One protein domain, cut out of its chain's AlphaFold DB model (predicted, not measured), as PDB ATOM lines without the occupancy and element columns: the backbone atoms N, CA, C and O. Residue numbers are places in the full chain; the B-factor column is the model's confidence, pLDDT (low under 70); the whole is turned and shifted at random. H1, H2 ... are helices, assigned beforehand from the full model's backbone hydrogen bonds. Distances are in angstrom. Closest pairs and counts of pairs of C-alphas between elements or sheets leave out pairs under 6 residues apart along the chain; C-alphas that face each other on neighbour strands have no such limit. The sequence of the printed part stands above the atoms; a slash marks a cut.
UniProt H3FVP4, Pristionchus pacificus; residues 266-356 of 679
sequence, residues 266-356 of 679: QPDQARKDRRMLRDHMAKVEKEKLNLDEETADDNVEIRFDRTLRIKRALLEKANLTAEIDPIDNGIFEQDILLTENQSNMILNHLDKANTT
ATOM      1  N   GLN A 266      24.564 -22.363   9.509       78.31
ATOM      2  CA  GLN A 266      23.148 -22.053   9.290       78.31
ATOM      3  C   GLN A 266      22.829 -20.622   9.762       78.31
ATOM      4  O   GLN A 266      22.953 -20.358  10.967       78.31
ATOM      5  N   PRO A 267      22.374 -19.707   8.880       78.38
ATOM      6  CA  PRO A 267      22.021 -18.342   9.267       78.38
ATOM      7  C   PRO A 267      20.958 -18.305  10.373       78.38
ATOM      8  O   PRO A 267      20.038 -19.127  10.388       78.38
ATOM      9  N   ASP A 268      21.031 -17.324  11.278       77.75
ATOM     10  CA  ASP A 268      20.007 -17.148  12.320       77.75
ATOM     11  C   ASP A 268      18.615 -16.911  11.732       77.75
ATOM     12  O   ASP A 268      17.627 -17.324  12.336       77.75
ATOM     13  N   GLN A 269      18.530 -16.305  10.541       75.94
ATOM     14  CA  GLN A 269      17.260 -16.119   9.847       75.94
ATOM     15  C   GLN A 269      16.647 -17.455   9.419       75.94
ATOM     16  O   GLN A 269      15.544 -17.749   9.857       75.94
ATOM     17  N   ALA A 270      17.391 -18.337   8.742       74.75
ATOM     18  CA  ALA A 270      16.902 -19.674   8.376       74.75
ATOM     19  C   ALA A 270      16.397 -20.475   9.596       74.75
ATOM     20  O   ALA A 270      15.358 -21.135   9.536       74.75
ATOM     21  N   ARG A 271      17.089 -20.347  10.742       75.94
ATOM     22  CA  ARG A 271      16.672 -20.945  12.022       75.94
ATOM     23  C   ARG A 271      15.411 -20.298  12.620       75.94
ATOM     24  O   ARG A 271      14.681 -20.990  13.328       75.94
ATOM     25  N   LYS A 272      15.132 -19.013  12.368       75.31
ATOM     26  CA  LYS A 272      13.848 -18.358  12.701       75.31
ATOM     27  C   LYS A 272      12.743 -18.811  11.745       75.31
ATOM     28  O   LYS A 272      11.689 -19.220  12.220       75.31
ATOM     29  N   ASP A 273      13.012 -18.795  10.441       74.19
ATOM     30  CA  ASP A 273      12.068 -19.143   9.374       74.19
ATOM     31  C   ASP A 273      11.512 -20.558   9.575       74.19
ATOM     32  O   ASP A 273      10.297 -20.729   9.636       74.19
ATOM     33  N   ARG A 274      12.386 -21.556   9.807       80.81
ATOM     34  CA  ARG A 274      11.965 -22.942  10.089       80.81
ATOM     35  C   ARG A 274      11.014 -23.033  11.287       80.81
ATOM     36  O   ARG A 274      10.061 -23.803  11.231       80.81
ATOM     37  N   ARG A 275      11.258 -22.273  12.366       76.56
ATOM     38  CA  ARG A 275      10.392 -22.285  13.561       76.56
ATOM     39  C   ARG A 275       9.028 -21.669  13.268       76.56
ATOM     40  O   ARG A 275       8.028 -22.345  13.459       76.56
ATOM     41  N   MET A 276       8.999 -20.447  12.731       75.12
ATOM     42  CA  MET A 276       7.744 -19.756  12.394       75.12
ATOM     43  C   MET A 276       6.890 -20.582  11.420       75.12
ATOM     44  O   MET A 276       5.679 -20.692  11.594       75.12
ATOM     45  N   LEU A 277       7.530 -21.207  10.426       72.75
ATOM     46  CA  LEU A 277       6.848 -22.036   9.440       72.75
ATOM     47  C   LEU A 277       6.328 -23.349  10.041       72.75
ATOM     48  O   LEU A 277       5.197 -23.724   9.744       72.75
ATOM     49  N   ARG A 278       7.098 -24.013  10.922       79.25
ATOM     50  CA  ARG A 278       6.618 -25.185  11.676       79.25
ATOM     51  C   ARG A 278       5.397 -24.825  12.513       79.25
ATOM     52  O   ARG A 278       4.369 -25.471  12.371       79.25
ATOM     53  N   ASP A 279       5.515 -23.804  13.359       76.88
ATOM     54  CA  ASP A 279       4.500 -23.458  14.359       76.88
ATOM     55  C   ASP A 279       3.164 -23.089  13.690       76.88
ATOM     56  O   ASP A 279       2.094 -23.485  14.154       76.88
ATOM     57  N   HIS A 280       3.222 -22.413  12.535       73.19
ATOM     58  CA  HIS A 280       2.045 -22.135  11.711       73.19
ATOM     59  C   HIS A 280       1.483 -23.393  11.028       73.19
ATOM     60  O   HIS A 280       0.274 -23.608  11.038       73.19
ATOM     61  N   MET A 281       2.330 -24.252  10.449       69.81
ATOM     62  CA  MET A 281       1.875 -25.476   9.772       69.81
ATOM     63  C   MET A 281       1.286 -26.516  10.736       69.81
ATOM     64  O   MET A 281       0.257 -27.105  10.416       69.81
ATOM     65  N   ALA A 282       1.892 -26.720  11.908       73.81
ATOM     66  CA  ALA A 282       1.408 -27.659  12.918       73.81
ATOM     67  C   ALA A 282       0.046 -27.213  13.469       73.81
ATOM     68  O   ALA A 282      -0.875 -28.025  13.575       73.81
ATOM     69  N   LYS A 283      -0.131 -25.903  13.705       72.44
ATOM     70  CA  LYS A 283      -1.441 -25.322  14.023       72.44
ATOM     71  C   LYS A 283      -2.476 -25.623  12.931       72.44
ATOM     72  O   LYS A 283      -3.568 -26.083  13.248       72.44
ATOM     73  N   VAL A 284      -2.133 -25.416  11.657       67.19
ATOM     74  CA  VAL A 284      -3.055 -25.656  10.532       67.19
ATOM     75  C   VAL A 284      -3.406 -27.139  10.365       67.19
ATOM     76  O   VAL A 284      -4.554 -27.437  10.055       67.19
ATOM     77  N   GLU A 285      -2.483 -28.080  10.589       67.62
ATOM     78  CA  GLU A 285      -2.821 -29.515  10.557       67.62
ATOM     79  C   GLU A 285      -3.686 -29.939  11.744       67.62
ATOM     80  O   GLU A 285      -4.673 -30.646  11.545       67.62
ATOM     81  N   LYS A 286      -3.395 -29.440  12.950       76.44
ATOM     82  CA  LYS A 286      -4.236 -29.627  14.138       76.44
ATOM     83  C   LYS A 286      -5.668 -29.128  13.896       76.44
ATOM     84  O   LYS A 286      -6.621 -29.866  14.124       76.44
ATOM     85  N   GLU A 287      -5.822 -27.911  13.370       73.25
ATOM     86  CA  GLU A 287      -7.130 -27.279  13.129       73.25
ATOM     87  C   GLU A 287      -7.897 -27.861  11.928       73.25
ATOM     88  O   GLU A 287      -9.120 -27.944  11.985       73.25
ATOM     89  N   LYS A 288      -7.225 -28.266  10.837       67.06
ATOM     90  CA  LYS A 288      -7.904 -28.754   9.615       67.06
ATOM     91  C   LYS A 288      -8.103 -30.263   9.532       67.06
ATOM     92  O   LYS A 288      -8.976 -30.695   8.788       67.06
ATOM     93  N   LEU A 289      -7.281 -31.052  10.218       64.06
ATOM     94  CA  LEU A 289      -7.327 -32.520  10.164       64.06
ATOM     95  C   LEU A 289      -7.775 -33.139  11.500       64.06
ATOM     96  O   LEU A 289      -7.783 -34.360  11.626       64.06
ATOM     97  N   ASN A 290      -8.139 -32.306  12.488       74.00
ATOM     98  CA  ASN A 290      -8.517 -32.704  13.850       74.00
ATOM     99  C   ASN A 290      -7.487 -33.644  14.516       74.00
ATOM    100  O   ASN A 290      -7.835 -34.573  15.245       74.00
ATOM    101  N   LEU A 291      -6.205 -33.424  14.210       68.62
ATOM    102  CA  LEU A 291      -5.090 -34.216  14.723       68.62
ATOM    103  C   LEU A 291      -4.679 -33.743  16.117       68.62
ATOM    104  O   LEU A 291      -4.804 -32.565  16.455       68.62
ATOM    105  N   ASP A 292      -4.109 -34.649  16.908       76.06
ATOM    106  CA  ASP A 292      -3.400 -34.255  18.118       76.06
ATOM    107  C   ASP A 292      -2.124 -33.455  17.785       76.06
ATOM    108  O   ASP A 292      -1.589 -33.493  16.673       76.06
ATOM    109  N   GLU A 293      -1.629 -32.710  18.773       69.19
ATOM    110  CA  GLU A 293      -0.495 -31.798  18.605       69.19
ATOM    111  C   GLU A 293       0.827 -32.521  18.289       69.19
ATOM    112  O   GLU A 293       1.649 -31.972  17.559       69.19
ATOM    113  N   GLU A 294       1.022 -33.756  18.770       68.75
ATOM    114  CA  GLU A 294       2.239 -34.532  18.503       68.75
ATOM    115  C   GLU A 294       2.230 -35.112  17.076       68.75
ATOM    116  O   GLU A 294       3.250 -35.054  16.384       68.75
ATOM    117  N   THR A 295       1.081 -35.600  16.597       65.25
ATOM    118  CA  THR A 295       0.914 -36.068  15.209       65.25
ATOM    119  C   THR A 295       1.009 -34.918  14.199       65.25
ATOM    120  O   THR A 295       1.601 -35.092  13.129       65.25
ATOM    121  N   ALA A 296       0.475 -33.736  14.532       65.88
ATOM    122  CA  ALA A 296       0.568 -32.545  13.689       65.88
ATOM    123  C   ALA A 296       2.015 -32.019  13.570       65.88
ATOM    124  O   ALA A 296       2.481 -31.787  12.452       65.88
ATOM    125  N   ASP A 297       2.755 -31.898  14.686       69.31
ATOM    126  CA  ASP A 297       4.190 -31.554  14.672       69.31
ATOM    127  C   ASP A 297       4.990 -32.573  13.826       69.31
ATOM    128  O   ASP A 297       5.817 -32.187  12.994       69.31
ATOM    129  N   ASP A 298       4.715 -33.877  13.977       69.50
ATOM    130  CA  ASP A 298       5.423 -34.943  13.254       69.50
ATOM    131  C   ASP A 298       5.248 -34.885  11.735       69.50
ATOM    132  O   ASP A 298       6.221 -35.046  10.993       69.50
ATOM    133  N   ASN A 299       4.025 -34.668  11.247       69.50
ATOM    134  CA  ASN A 299       3.750 -34.588   9.810       69.50
ATOM    135  C   ASN A 299       4.534 -33.444   9.145       69.50
ATOM    136  O   ASN A 299       5.074 -33.604   8.044       69.50
ATOM    137  N   VAL A 300       4.628 -32.301   9.825       73.38
ATOM    138  CA  VAL A 300       5.364 -31.118   9.362       73.38
ATOM    139  C   VAL A 300       6.873 -31.368   9.397       73.38
ATOM    140  O   VAL A 300       7.562 -31.159   8.395       73.38
ATOM    141  N   GLU A 301       7.389 -31.898  10.507       76.50
ATOM    142  CA  GLU A 301       8.811 -32.217  10.676       76.50
ATOM    143  C   GLU A 301       9.296 -33.312   9.700       76.50
ATOM    144  O   GLU A 301      10.429 -33.240   9.211       76.50
ATOM    145  N   ILE A 302       8.446 -34.279   9.318       73.06
ATOM    146  CA  ILE A 302       8.746 -35.258   8.255       73.06
ATOM    147  C   ILE A 302       8.928 -34.565   6.898       73.06
ATOM    148  O   ILE A 302       9.913 -34.838   6.204       73.06
ATOM    149  N   ARG A 303       8.039 -33.639   6.513       73.12
ATOM    150  CA  ARG A 303       8.163 -32.897   5.241       73.12
ATOM    151  C   ARG A 303       9.426 -32.035   5.207       73.12
ATOM    152  O   ARG A 303      10.105 -31.985   4.178       73.12
ATOM    153  N   PHE A 304       9.793 -31.418   6.330       78.69
ATOM    154  CA  PHE A 304      11.022 -30.627   6.445       78.69
ATOM    155  C   PHE A 304      12.289 -31.507   6.389       78.69
ATOM    156  O   PHE A 304      13.232 -31.174   5.672       78.69
ATOM    157  N   ASP A 305      12.317 -32.657   7.080       77.19
ATOM    158  CA  ASP A 305      13.397 -33.659   6.978       77.19
ATOM    159  C   ASP A 305      13.585 -34.136   5.530       77.19
ATOM    160  O   ASP A 305      14.693 -34.087   4.991       77.19
ATOM    161  N   ARG A 306      12.497 -34.535   4.863       74.12
ATOM    162  CA  ARG A 306      12.526 -34.963   3.459       74.12
ATOM    163  C   ARG A 306      13.058 -33.874   2.530       74.12
ATOM    164  O   ARG A 306      13.943 -34.147   1.719       74.12
ATOM    165  N   THR A 307      12.591 -32.642   2.703       78.88
ATOM    166  CA  THR A 307      13.050 -31.475   1.938       78.88
ATOM    167  C   THR A 307      14.557 -31.240   2.112       78.88
ATOM    168  O   THR A 307      15.285 -31.091   1.126       78.88
ATOM    169  N   LEU A 308      15.065 -31.300   3.347       81.56
ATOM    170  CA  LEU A 308      16.494 -31.159   3.642       81.56
ATOM    171  C   LEU A 308      17.337 -32.305   3.051       81.56
ATOM    172  O   LEU A 308      18.448 -32.071   2.564       81.56
ATOM    173  N   ARG A 309      16.818 -33.542   3.042       80.44
ATOM    174  CA  ARG A 309      17.485 -34.690   2.399       80.44
ATOM    175  C   ARG A 309      17.652 -34.502   0.896       80.44
ATOM    176  O   ARG A 309      18.709 -34.859   0.387       80.44
ATOM    177  N   ILE A 310      16.679 -33.909   0.196       80.19
ATOM    178  CA  ILE A 310      16.818 -33.621  -1.242       80.19
ATOM    179  C   ILE A 310      17.962 -32.630  -1.463       80.19
ATOM    180  O   ILE A 310      18.841 -32.899  -2.279       80.19
ATOM    181  N   LYS A 311      18.018 -31.530  -0.694       82.50
ATOM    182  CA  LYS A 311      19.125 -30.561  -0.791       82.50
ATOM    183  C   LYS A 311      20.490 -31.231  -0.577       82.50
ATOM    184  O   LYS A 311      21.423 -30.981  -1.338       82.50
ATOM    185  N   ARG A 312      20.603 -32.126   0.414       83.69
ATOM    186  CA  ARG A 312      21.822 -32.924   0.663       83.69
ATOM    187  C   ARG A 312      22.160 -33.849  -0.511       83.69
ATOM    188  O   ARG A 312      23.308 -33.871  -0.939       83.69
ATOM    189  N   ALA A 313      21.178 -34.562  -1.061       80.19
ATOM    190  CA  ALA A 313      21.366 -35.475  -2.188       80.19
ATOM    191  C   ALA A 313      21.761 -34.751  -3.491       80.19
ATOM    192  O   ALA A 313      22.581 -35.263  -4.252       80.19
ATOM    193  N   LEU A 314      21.245 -33.540  -3.722       82.56
ATOM    194  CA  LEU A 314      21.671 -32.676  -4.828       82.56
ATOM    195  C   LEU A 314      23.118 -32.198  -4.645       82.56
ATOM    196  O   LEU A 314      23.909 -32.312  -5.576       82.56
ATOM    197  N   LEU A 315      23.505 -31.747  -3.445       82.44
ATOM    198  CA  LEU A 315      24.902 -31.389  -3.148       82.44
ATOM    199  C   LEU A 315      25.855 -32.588  -3.268       82.44
ATOM    200  O   LEU A 315      27.009 -32.418  -3.661       82.44
ATOM    201  N   GLU A 316      25.396 -33.799  -2.947       84.25
ATOM    202  CA  GLU A 316      26.168 -35.035  -3.107       84.25
ATOM    203  C   GLU A 316      26.410 -35.335  -4.595       84.25
ATOM    204  O   GLU A 316      27.554 -35.510  -5.014       84.25
ATOM    205  N   LYS A 317      25.352 -35.279  -5.416       80.56
ATOM    206  CA  LYS A 317      25.402 -35.474  -6.877       80.56
ATOM    207  C   LYS A 317      26.209 -34.378  -7.590       80.56
ATOM    208  O   LYS A 317      26.924 -34.653  -8.554       80.56
ATOM    209  N   ALA A 318      26.191 -33.160  -7.050       78.25
ATOM    210  CA  ALA A 318      27.045 -32.053  -7.466       78.25
ATOM    211  C   ALA A 318      28.505 -32.169  -6.973       78.25
ATOM    212  O   ALA A 318      29.359 -31.439  -7.479       78.25
ATOM    213  N   ASN A 319      28.825 -33.077  -6.042       83.62
ATOM    214  CA  ASN A 319      30.119 -33.199  -5.352       83.62
ATOM    215  C   ASN A 319      30.540 -31.901  -4.621       83.62
ATOM    216  O   ASN A 319      31.623 -31.353  -4.854       83.62
ATOM    217  N   LEU A 320      29.653 -31.389  -3.758       83.12
ATOM    218  CA  LEU A 320      29.796 -30.148  -2.975       83.12
ATOM    219  C   LEU A 320      29.623 -30.332  -1.450       83.12
ATOM    220  O   LEU A 320      29.842 -29.388  -0.695       83.12
ATOM    221  N   THR A 321      29.280 -31.532  -0.968       84.44
ATOM    222  CA  THR A 321      29.014 -31.832   0.463       84.44
ATOM    223  C   THR A 321      30.214 -31.664   1.405       84.44
ATOM    224  O   THR A 321      30.042 -31.617   2.623       84.44
ATOM    225  N   ALA A 322      31.436 -31.569   0.876       82.88
ATOM    226  CA  ALA A 322      32.623 -31.260   1.676       82.88
ATOM    227  C   ALA A 322      32.745 -29.754   1.991       82.88
ATOM    228  O   ALA A 322      33.331 -29.388   3.012       82.88
ATOM    229  N   GLU A 323      32.186 -28.884   1.146       82.38
ATOM    230  CA  GLU A 323      32.294 -27.426   1.255       82.38
ATOM    231  C   GLU A 323      30.990 -26.725   1.666       82.38
ATOM    232  O   GLU A 323      31.060 -25.606   2.171       82.38
ATOM    233  N   ILE A 324      29.827 -27.356   1.462       84.06
ATOM    234  CA  ILE A 324      28.504 -26.743   1.661       84.06
ATOM    235  C   ILE A 324      27.607 -27.639   2.518       84.06
ATOM    236  O   ILE A 324      27.364 -28.794   2.167       84.06
ATOM    237  N   ASP A 325      27.036 -27.067   3.580       81.81
ATOM    238  CA  ASP A 325      25.855 -27.607   4.255       81.81
ATOM    239  C   ASP A 325      24.604 -26.862   3.749       81.81
ATOM    240  O   ASP A 325      24.587 -25.630   3.731       81.81
ATOM    241  N   PRO A 326      23.542 -27.560   3.306       82.75
ATOM    242  CA  PRO A 326      22.378 -26.900   2.719       82.75
ATOM    243  C   PRO A 326      21.568 -26.136   3.769       82.75
ATOM    244  O   PRO A 326      21.413 -26.606   4.896       82.75
ATOM    245  N   ILE A 327      21.004 -24.986   3.383       81.19
ATOM    246  CA  ILE A 327      20.182 -24.149   4.272       81.19
ATOM    247  C   ILE A 327      18.959 -24.934   4.761       81.19
ATOM    248  O   ILE A 327      18.172 -25.437   3.951       81.19
ATOM    249  N   ASP A 328      18.786 -24.991   6.080       81.81
ATOM    250  CA  ASP A 328      17.690 -25.694   6.738       81.81
ATOM    251  C   ASP A 328      16.598 -24.737   7.244       81.81
ATOM    252  O   ASP A 328      16.506 -24.405   8.426       81.81
ATOM    253  N   ASN A 329      15.769 -24.281   6.306       74.94
ATOM    254  CA  ASN A 329      14.644 -23.368   6.514       74.94
ATOM    255  C   ASN A 329      13.266 -24.023   6.261       74.94
ATOM    256  O   ASN A 329      12.287 -23.321   6.032       74.94
ATOM    257  N   GLY A 330      13.179 -25.360   6.250       68.56
ATOM    258  CA  GLY A 330      11.935 -26.124   6.027       68.56
ATOM    259  C   GLY A 330      11.426 -26.192   4.574       68.56
ATOM    260  O   GLY A 330      10.796 -27.177   4.200       68.56
ATOM    261  N   ILE A 331      11.748 -25.201   3.738       70.50
ATOM    262  CA  ILE A 331      11.383 -25.125   2.308       70.50
ATOM    263  C   ILE A 331      12.481 -25.650   1.375       70.50
ATOM    264  O   ILE A 331      13.657 -25.691   1.742       70.50
ATOM    265  N   PHE A 332      12.119 -26.026   0.147       64.38
ATOM    266  CA  PHE A 332      13.048 -26.530  -0.867       64.38
ATOM    267  C   PHE A 332      13.805 -25.394  -1.572       64.38
ATOM    268  O   PHE A 332      15.035 -25.373  -1.563       64.38
ATOM    269  N   GLU A 333      13.076 -24.407  -2.089       64.06
ATOM    270  CA  GLU A 333      13.592 -23.211  -2.762       64.06
ATOM    271  C   GLU A 333      12.574 -22.070  -2.603       64.06
ATOM    272  O   GLU A 333      11.389 -22.326  -2.759       64.06
ATOM    273  N   GLN A 334      13.031 -20.844  -2.299       55.75
ATOM    274  CA  GLN A 334      12.255 -19.592  -2.114       55.75
ATOM    275  C   GLN A 334      11.025 -19.642  -1.181       55.75
ATOM    276  O   GLN A 334      11.046 -19.024  -0.121       55.75
ATOM    277  N   ASP A 335       9.971 -20.345  -1.585       53.97
ATOM    278  CA  ASP A 335       8.665 -20.498  -0.932       53.97
ATOM    279  C   ASP A 335       8.090 -21.934  -1.055       53.97
ATOM    280  O   ASP A 335       7.025 -22.239  -0.513       53.97
ATOM    281  N   ILE A 336       8.796 -22.849  -1.732       55.22
ATOM    282  CA  ILE A 336       8.309 -24.192  -2.066       55.22
ATOM    283  C   ILE A 336       8.343 -25.117  -0.843       55.22
ATOM    284  O   ILE A 336       9.383 -25.678  -0.485       55.22
ATOM    285  N   LEU A 337       7.170 -25.348  -0.257       60.84
ATOM    286  CA  LEU A 337       6.890 -26.486   0.621       60.84
ATOM    287  C   LEU A 337       6.544 -27.728  -0.212       60.84
ATOM    288  O   LEU A 337       5.544 -27.741  -0.932       60.84
ATOM    289  N   LEU A 338       7.349 -28.785  -0.091       60.06
ATOM    290  CA  LEU A 338       7.079 -30.080  -0.718       60.06
ATOM    291  C   LEU A 338       6.178 -30.946   0.173       60.06
ATOM    292  O   LEU A 338       6.345 -30.988   1.395       60.06
ATOM    293  N   THR A 339       5.254 -31.698  -0.431       66.75
ATOM    294  CA  THR A 339       4.577 -32.798   0.276       66.75
ATOM    295  C   THR A 339       5.536 -33.968   0.507       66.75
ATOM    296  O   THR A 339       6.597 -34.065  -0.123       66.75
ATOM    297  N   GLU A 340       5.167 -34.896   1.394       66.62
ATOM    298  CA  GLU A 340       5.953 -36.116   1.594       66.62
ATOM    299  C   GLU A 340       6.049 -36.940   0.296       66.62
ATOM    300  O   GLU A 340       7.155 -37.315  -0.088       66.62
ATOM    301  N   ASN A 341       4.940 -37.135  -0.430       64.69
ATOM    302  CA  ASN A 341       4.933 -37.868  -1.703       64.69
ATOM    303  C   ASN A 341       5.855 -37.206  -2.751       64.69
ATOM    304  O   ASN A 341       6.783 -37.851  -3.241       64.69
ATOM    305  N   GLN A 342       5.717 -35.892  -2.997       66.88
ATOM    306  CA  GLN A 342       6.622 -35.149  -3.894       66.88
ATOM    307  C   GLN A 342       8.094 -35.333  -3.502       66.88
ATOM    308  O   GLN A 342       8.954 -35.542  -4.357       66.88
ATOM    309  N   SER A 343       8.384 -35.285  -2.202       70.75
ATOM    310  CA  SER A 343       9.751 -35.429  -1.715       70.75
ATOM    311  C   SER A 343      10.287 -36.852  -1.881       70.75
ATOM    312  O   SER A 343      11.434 -37.034  -2.286       70.75
ATOM    313  N   ASN A 344       9.458 -37.865  -1.618       70.38
ATOM    314  CA  ASN A 344       9.789 -39.271  -1.828       70.38
ATOM    315  C   ASN A 344      10.035 -39.556  -3.320       70.38
ATOM    316  O   ASN A 344      11.022 -40.217  -3.644       70.38
ATOM    317  N   MET A 345       9.233 -38.996  -4.236       69.25
ATOM    318  CA  MET A 345       9.467 -39.088  -5.685       69.25
ATOM    319  C   MET A 345      10.838 -38.529  -6.084       69.25
ATOM    320  O   MET A 345      11.588 -39.205  -6.791       69.25
ATOM    321  N   ILE A 346      11.200 -37.331  -5.611       71.50
ATOM    322  CA  ILE A 346      12.495 -36.709  -5.936       71.50
ATOM    323  C   ILE A 346      13.657 -37.510  -5.326       71.50
ATOM    324  O   ILE A 346      14.673 -37.718  -5.986       71.50
ATOM    325  N   LEU A 347      13.513 -38.021  -4.098       74.81
ATOM    326  CA  LEU A 347      14.532 -38.863  -3.460       74.81
ATOM    327  C   LEU A 347      14.720 -40.207  -4.185       74.81
ATOM    328  O   LEU A 347      15.856 -40.660  -4.307       74.81
ATOM    329  N   ASN A 348      13.660 -40.801  -4.743       74.25
ATOM    330  CA  ASN A 348      13.780 -41.968  -5.626       74.25
ATOM    331  C   ASN A 348      14.582 -41.621  -6.902       74.25
ATOM    332  O   ASN A 348      15.546 -42.314  -7.215       74.25
ATOM    333  N   HIS A 349      14.295 -40.491  -7.565       73.25
ATOM    334  CA  HIS A 349      15.038 -40.007  -8.752       73.25
ATOM    335  C   HIS A 349      16.505 -39.594  -8.478       73.25
ATOM    336  O   HIS A 349      17.284 -39.354  -9.410       73.25
ATOM    337  N   LEU A 350      16.895 -39.483  -7.207       71.00
ATOM    338  CA  LEU A 350      18.264 -39.212  -6.762       71.00
ATOM    339  C   LEU A 350      18.984 -40.463  -6.229       71.00
ATOM    340  O   LEU A 350      20.067 -40.328  -5.659       71.00
ATOM    341  N   ASP A 351      18.407 -41.655  -6.422       74.94
ATOM    342  CA  ASP A 351      18.928 -42.938  -5.935       74.94
ATOM    343  C   ASP A 351      19.021 -42.997  -4.385       74.94
ATOM    344  O   ASP A 351      19.947 -43.576  -3.816       74.94
ATOM    345  N   LYS A 352      18.065 -42.362  -3.678       78.44
ATOM    346  CA  LYS A 352      18.007 -42.231  -2.199       78.44
ATOM    347  C   LYS A 352      16.806 -42.922  -1.534       78.44
ATOM    348  O   LYS A 352      16.439 -42.566  -0.414       78.44
ATOM    349  N   ALA A 353      16.206 -43.907  -2.199       75.19
ATOM    350  CA  ALA A 353      15.269 -44.834  -1.562       75.19
ATOM    351  C   ALA A 353      16.002 -45.803  -0.612       75.19
ATOM    352  O   ALA A 353      17.168 -46.138  -0.829       75.19
ATOM    353  N   ASN A 354      15.326 -46.281   0.436       71.19
ATOM    354  CA  ASN A 354      15.887 -47.297   1.329       71.19
ATOM    355  C   ASN A 354      15.918 -48.679   0.637       71.19
ATOM    356  O   ASN A 354      14.952 -49.077  -0.006       71.19
ATOM    357  N   THR A 355      17.024 -49.421   0.772       48.81
ATOM    358  CA  THR A 355      17.272 -50.691   0.051       48.81
ATOM    359  C   THR A 355      17.003 -51.965   0.859       48.81
ATOM    360  O   THR A 355      17.179 -53.064   0.339       48.81
ATOM    361  N   THR A 356      16.581 -51.846   2.118       39.34
ATOM    362  CA  THR A 356      16.139 -52.974   2.950       39.34
ATOM    363  C   THR A 356      14.615 -53.051   2.958       39.34
ATOM    364  O   THR A 356      13.970 -52.007   3.048       39.34
TER     365      THR A 356
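AT A GLANCE: This is residues 266 to 356 of the 679 residues of a protein of Pristionchus pacificus (UniProt H3FVP4). Two long helices, H1 and H2, make a V that is closed where H1 ends and H2 begins, and the shorter helix H3 packs along H2 on the side away from H1. The long link of residues 318 to 339 folds back from the far end of H2 into the open mouth of the V before it crosses to H3. The printed part has 91 residues with three named helices, in the order H1, H2, H3, and no named strand; its class is all helix. It is compact, with a radius of gyration of the C-alphas of 14.1 A, and its C-alphas span 42 by 36 by 21 A.

IN THESE COORDINATES: H1, residues 268 to 289, begins with C-alpha 268 at (20.007, -17.148, 12.320) and is 31.4 A long from first to last C-alpha. H2, residues 293 to 317, is the longest helix, 36.5 A, and begins with C-alpha 293 at (-0.495, -31.798, 18.605). H3, residues 340 to 349, is 14.3 A long and ends with C-alpha 349 at (15.038, -40.007, -8.752).

HOW THE PARTS SIT: H1 touches H2 with residues 278 to 286 alone, and H2 touches H1 with residues 293 to 301 alone; the closest C-alphas of the two are those of Ala 282 and Ala 296, 5.0 A apart. The two run opposite ways at a steep tilt of 46 degrees. H2 touches H3 with residues 302 to 313 alone; the closest C-alphas are those of Arg 303 and Glu 340, 5.3 A apart. These two run the same way at a shallow tilt of 20 degrees. H1 and H3 are apart. In H2 and H3 every O i to N i+4 pair is within hydrogen-bond range; in H1 17 of 18 are.

THE WHOLE: The C-alphas farthest apart, those of Asn 290 and Asn 319, are 43.1 A apart. The printed part has no cut. The link from H1 to H2 is tight, and that from H2 to H3 is long, with 22 residues. The mean pLDDT of the printed part is 73.2; 28 residues are under 70, among them residues 293 to 299 and 332 to 342.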